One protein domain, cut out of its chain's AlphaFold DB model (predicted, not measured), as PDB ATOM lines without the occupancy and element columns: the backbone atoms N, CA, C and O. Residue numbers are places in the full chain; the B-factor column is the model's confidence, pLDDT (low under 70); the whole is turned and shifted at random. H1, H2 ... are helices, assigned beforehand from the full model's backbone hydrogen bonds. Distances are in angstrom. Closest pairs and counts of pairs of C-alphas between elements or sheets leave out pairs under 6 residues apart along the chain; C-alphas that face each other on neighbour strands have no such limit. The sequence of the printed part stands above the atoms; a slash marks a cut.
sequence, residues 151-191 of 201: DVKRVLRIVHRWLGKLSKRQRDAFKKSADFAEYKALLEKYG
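This is residues 151 to 191 of the 201 residues of an uncharacterized protein of Candidatus Woesearchaeota archaeon (UniProt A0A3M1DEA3). Three helices make a flat, open U: H1 is one arm, the short H2 is the base across one end, and H3 is the other arm, folding back at a slant toward the beginning of H1. The contacts between the helices are few, and each helix only comes near the other two. The printed part has 41 residues with three named helices, in the order H1, H2, H3, and no named strand; the class is all helix. It is only just compact, close to loose, with a radius of gyration of the C-alphas of 10.5 A, and its C-alphas span 29 by 20 by 11 A, only just flat.

Begin with H1, residues 151 to 165, and go on to H2, residues 168 to 175: they are close but not clearly touching, and their closest C-alphas, those of Leu 163 and Arg 171, are 6.9 A apart. These two run opposite ways at a steep tilt of 41 degrees. Next look at H3, residues 178 to 189, which is close to H2 but not clearly touching, with the closest C-alphas, those of Phe 174 and Phe 180, 6.2 A apart. H2 and H3 stand about perpendicular, at 74 degrees. H1 and H3 are also close but not clearly touching: their closest C-alphas, those of Leu 156 and Leu 187, are 7.2 A apart, and they run opposite ways at a steep tilt of 46 degrees. In H2 every O i to N i+4 pair is within hydrogen-bond range, against 10 of 11 in H1 and 7 of 8 in H3.

Find C-alpha 151 at (3.446, 40.542, 34.912); from there H1 runs 21.5 A to C-alpha 165. H2 begins at C-alpha 168, at (27.124, 31.423, 47.367), and measures 10.5 A. H3 runs 17.1 A and ends at C-alpha 189, at (9.037, 28.718, 28.884).

The two C-alphas farthest apart, those of Asp 151 and Arg 169, are 29.8 A apart, while those of Asp 151 and Gly 191, the first and last printed, are 13.4 A apart. Both links, H1 to H2 and H2 to H3, are tight, and the printed part has no cut. The mean pLDDT of the printed part is 87.3, and no printed residue is under 70.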
ATOM      1  N   ASP A 151       3.381  40.611  33.459       75.69
ATOM      2  CA  ASP A 151       3.446  40.542  34.912       75.69
ATOM      3  C   ASP A 151       4.187  39.294  35.411       75.69
ATOM      4  O   ASP A 151       5.042  39.394  36.297       75.69
ATOM      5  N   VAL A 152       3.986  38.128  34.792       82.00
ATOM      6  CA  VAL A 152       4.706  36.892  35.142       82.00
ATOM      7  C   VAL A 152       6.184  36.995  34.762       82.00
ATOM      8  O   VAL A 152       7.058  36.651  35.567       82.00
ATOM      9  N   LYS A 153       6.507  37.553  33.587       82.62
ATOM     10  CA  LYS A 153       7.907  37.825  33.201       82.62
ATOM     11  C   LYS A 153       8.574  38.790  34.180       82.62
ATOM     12  O   LYS A 153       9.733  38.594  34.563       82.62
ATOM     13  N   ARG A 154       7.852  39.823  34.620       81.12
ATOM     14  CA  ARG A 154       8.325  40.791  35.613       81.12
ATOM     15  C   ARG A 154       8.604  40.121  36.957       81.12
ATOM     16  O   ARG A 154       9.678  40.347  37.517       81.12
ATOM     17  N   VAL A 155       7.702  39.266  37.442       85.94
ATOM     18  CA  VAL A 155       7.893  38.492  38.680       85.94
ATOM     19  C   VAL A 155       9.114  37.579  38.570       85.94
ATOM     20  O   VAL A 155       9.982  37.617  39.443       85.94
ATOM     21  N   LEU A 156       9.268  36.841  37.467       88.06
ATOM     22  CA  LEU A 156      10.426  35.965  37.250       88.06
ATOM     23  C   LEU A 156      11.755  36.733  37.247       88.06
ATOM     24  O   LEU A 156      12.731  36.270  37.840       88.06
ATOM     25  N   ARG A 157      11.796  37.937  36.659       86.62
ATOM     26  CA  ARG A 157      12.974  38.828  36.715       86.62
ATOM     27  C   ARG A 157      13.285  39.293  38.141       86.62
ATOM     28  O   ARG A 157      14.460  39.370  38.510       86.62
ATOM     29  N   ILE A 158      12.264  39.604  38.942       86.94
ATOM     30  CA  ILE A 158      12.431  39.993  40.354       86.94
ATOM     31  C   ILE A 158      13.003  38.819  41.155       86.94
ATOM     32  O   ILE A 158      14.017  38.992  41.837       86.94
ATOM     33  N   VAL A 159      12.423  37.625  41.008       87.94
ATOM     34  CA  VAL A 159      12.898  36.393  41.658       87.94
ATOM     35  C   VAL A 159      14.344  36.100  41.257       87.94
ATOM     36  O   VAL A 159      15.191  35.895  42.125       87.94
ATOM     37  N   HIS A 160      14.671  36.177  39.963       89.69
ATOM     38  CA  HIS A 160      16.033  35.958  39.469       89.69
ATOM     39  C   HIS A 160      17.045  36.928  40.097       89.69
ATOM     40  O   HIS A 160      18.128  36.533  40.538       89.69
ATOM     41  N   ARG A 161      16.671  38.208  40.209       88.38
ATOM     42  CA  ARG A 161      17.492  39.236  40.862       88.38
ATOM     43  C   ARG A 161      17.707  38.937  42.346       88.38
ATOM     44  O   ARG A 161      18.795  39.190  42.859       88.38
ATOM     45  N   TRP A 162      16.695  38.424  43.043       89.62
ATOM     46  CA  TRP A 162      16.798  38.065  44.459       89.62
ATOM     47  C   TRP A 162      17.663  36.828  44.681       89.62
ATOM     48  O   TRP A 162      18.496  36.839  45.585       89.62
ATOM     49  N   LEU A 163      17.570  35.824  43.806       88.44
ATOM     50  CA  LEU A 163      18.474  34.674  43.824       88.44
ATOM     51  C   LEU A 163      19.939  35.112  43.699       88.44
ATOM     52  O   LEU A 163      20.799  34.558  44.376       88.44
ATOM     53  N   GLY A 164      20.224  36.151  42.907       85.19
ATOM     54  CA  GLY A 164      21.558  36.750  42.796       85.19
ATOM     55  C   GLY A 164      22.098  37.366  44.095       85.19
ATOM     56  O   GLY A 164      23.313  37.425  44.270       85.19
ATOM     57  N   LYS A 165      21.215  37.774  45.018       90.00
ATOM     58  CA  LYS A 165      21.576  38.344  46.327       90.00
ATOM     59  C   LYS A 165      21.815  37.286  47.410       90.00
ATOM     60  O   LYS A 165      22.321  37.625  48.476       90.00
ATOM     61  N   LEU A 166      21.460  36.024  47.160       89.31
ATOM     62  CA  LEU A 166      21.698  34.935  48.107       89.31
ATOM     63  C   LEU A 166      23.196  34.627  48.237       89.31
ATOM     64  O   LEU A 166      23.977  34.759  47.286       89.31
ATOM     65  N   SER A 167      23.600  34.141  49.414       91.69
ATOM     66  CA  SER A 167      24.976  33.689  49.634       91.69
ATOM     67  C   SER A 167      25.353  32.578  48.644       91.69
ATOM     68  O   SER A 167      24.502  31.815  48.179       91.69
ATOM     69  N   LYS A 168      26.644  32.453  48.308       89.62
ATOM     70  CA  LYS A 168      27.124  31.423  47.367       89.62
ATOM     71  C   LYS A 168      26.673  30.013  47.782       89.62
ATOM     72  O   LYS A 168      26.151  29.278  46.954       89.62
ATOM     73  N   ARG A 169      26.749  29.698  49.080       91.06
ATOM     74  CA  ARG A 169      26.301  28.416  49.648       91.06
ATOM     75  C   ARG A 169      24.809  28.148  49.415       91.06
ATOM     76  O   ARG A 169      24.448  27.028  49.077       91.06
ATOM     77  N   GLN A 170      23.954  29.159  49.572       89.19
ATOM     78  CA  GLN A 170      22.509  29.032  49.346       89.19
ATOM     79  C   GLN A 170      22.165  28.915  47.860       89.19
ATOM     80  O   GLN A 170      21.310  28.114  47.498       89.19
ATOM     81  N   ARG A 171      22.863  29.654  46.987       89.19
ATOM     82  CA  ARG A 171      22.700  29.514  45.533       89.19
ATOM     83  C   ARG A 171      23.103  28.126  45.048       89.19
ATOM     84  O   ARG A 171      22.399  27.551  44.228       89.19
ATOM     85  N   ASP A 172      24.206  27.589  45.558       89.81
ATOM     86  CA  ASP A 172      24.684  26.258  45.183       89.81
ATOM     87  C   ASP A 172      23.781  25.149  45.738       89.81
ATOM     88  O   ASP A 172      23.599  24.129  45.079       89.81
ATOM     89  N   ALA A 173      23.181  25.353  46.915       91.44
ATOM     90  CA  ALA A 173      22.159  24.457  47.449       91.44
ATOM     91  C   ALA A 173      20.880  24.483  46.596       91.44
ATOM     92  O   ALA A 173      20.377  23.424  46.236       91.44
ATOM     93  N   PHE A 174      20.408  25.674  46.205       90.44
ATOM     94  CA  PHE A 174      19.244  25.828  45.330       90.44
ATOM     95  C   PHE A 174      19.485  25.198  43.955       90.44
ATOM     96  O   PHE A 174      18.684  24.403  43.505       90.44
ATOM     97  N   LYS A 175      20.637  25.436  43.316       90.38
ATOM     98  CA  LYS A 175      20.971  24.812  42.019       90.38
ATOM     99  C   LYS A 175      20.977  23.279  42.033       90.38
ATOM    100  O   LYS A 175      20.902  22.672  40.970       90.38
ATOM    101  N   LYS A 176      21.140  22.668  43.208       92.19
ATOM    102  CA  LYS A 176      21.123  21.215  43.404       92.19
ATOM    103  C   LYS A 176      19.745  20.683  43.807       92.19
ATOM    104  O   LYS A 176      19.599  19.467  43.891       92.19
ATOM    105  N   SER A 177      18.769  21.547  44.095       92.94
ATOM    106  CA  SER A 177      17.413  21.123  44.444       92.94
ATOM    107  C   SER A 177      16.592  20.795  43.195       92.94
ATOM    108  O   SER A 177      16.892  21.260  42.093       92.94
ATOM    109  N   ALA A 178      15.540  19.993  43.377       90.31
ATOM    110  CA  ALA A 178      14.577  19.691  42.320       90.31
ATOM    111  C   ALA A 178      13.862  20.964  41.828       90.31
ATOM    112  O   ALA A 178      13.696  21.150  40.623       90.31
ATOM    113  N   ASP A 179      13.567  21.893  42.744       89.31
ATOM    114  CA  ASP A 179      12.905  23.173  42.460       89.31
ATOM    115  C   ASP A 179      13.663  24.023  41.427       89.31
ATOM    116  O   ASP A 179      13.065  24.820  40.702       89.31
ATOM    117  N   PHE A 180      14.988  23.869  41.323       90.62
ATOM    118  CA  PHE A 180      15.768  24.590  40.320       90.62
ATOM    119  C   PHE A 180      15.496  24.102  38.895       90.62
ATOM    120  O   PHE A 180      15.551  24.908  37.965       90.62
ATOM    121  N   ALA A 181      15.175  22.819  38.709       87.69
ATOM    122  CA  ALA A 181      14.794  22.289  37.404       87.69
ATOM    123  C   ALA A 181      13.458  22.888  36.941       87.69
ATOM    124  O   ALA A 181      13.358  23.349  35.804       87.69
ATOM    125  N   GLU A 182      12.477  22.979  37.842       88.12
ATOM    126  CA  GLU A 182      11.185  23.621  37.572       88.12
ATOM    127  C   GLU A 182      11.342  25.124  37.321       88.12
ATOM    128  O   GLU A 182      10.828  25.657  36.337       88.12
ATOM    129  N   TYR A 183      12.131  25.811  38.149       88.56
ATOM    130  CA  TYR A 183      12.446  27.226  37.962       88.56
ATOM    131  C   TYR A 183      13.135  27.493  36.616       88.56
ATOM    132  O   TYR A 183      12.799  28.457  35.927       88.56
ATOM    133  N   LYS A 184      14.073  26.632  36.207       88.19
ATOM    134  CA  LYS A 184      14.742  26.731  34.905       88.19
ATOM    135  C   LYS A 184      13.757  26.516  33.754       88.19
ATOM    136  O   LYS A 184      13.768  27.307  32.814       88.19
ATOM    137  N   ALA A 185      12.882  25.515  33.853       86.12
ATOM    138  CA  ALA A 185      11.842  25.263  32.859       86.12
ATOM    139  C   ALA A 185      10.876  26.453  32.729       86.12
ATOM    140  O   ALA A 185      10.516  26.829  31.616       86.12
ATOM    141  N   LEU A 186      10.515  27.107  33.841       85.81
ATOM    142  CA  LEU A 186       9.735  28.346  33.820       85.81
ATOM    143  C   LEU A 186      10.506  29.466  33.105       85.81
ATOM    144  O   LEU A 186       9.974  30.091  32.192       85.81
ATOM    145  N   LEU A 187      11.775  29.706  33.445       85.50
ATOM    146  CA  LEU A 187      12.571  30.742  32.776       85.50
ATOM    147  C   LEU A 187      12.690  30.534  31.255       85.50
ATOM    148  O   LEU A 187      12.646  31.520  30.516       85.50
ATOM    149  N   GLU A 188      12.830  29.286  30.802       84.50
ATOM    150  CA  GLU A 188      12.880  28.920  29.380       84.50
ATOM    151  C   GLU A 188      11.501  29.064  28.712       84.50
ATOM    152  O   GLU A 188      11.401  29.687  27.656       84.50
ATOM    153  N   LYS A 189      10.427  28.585  29.359       82.88
ATOM    154  CA  LYS A 189       9.037  28.718  28.884       82.88
ATOM    155  C   LYS A 189       8.626  30.178  28.683       82.88
ATOM    156  O   LYS A 189       7.909  30.486  27.740       82.88
ATOM    157  N   TYR A 190       9.087  31.080  29.552       78.44
ATOM    158  CA  TYR A 190       8.759  32.508  29.491       78.44
ATOM    159  C   TYR A 190       9.795  33.357  28.728       78.44
ATOM    160  O   TYR A 190       9.678  34.586  28.718       78.44
ATOM    161  N   GLY A 191      10.814  32.745  28.109       77.00
ATOM    162  CA  GLY A 191      11.840  33.450  27.327       77.00
ATOM    163  C   GLY A 191      12.683  34.445  28.137       77.00
ATOM    164  O   GLY A 191      13.238  35.392  27.584       77.00
TER     165      GLY A 191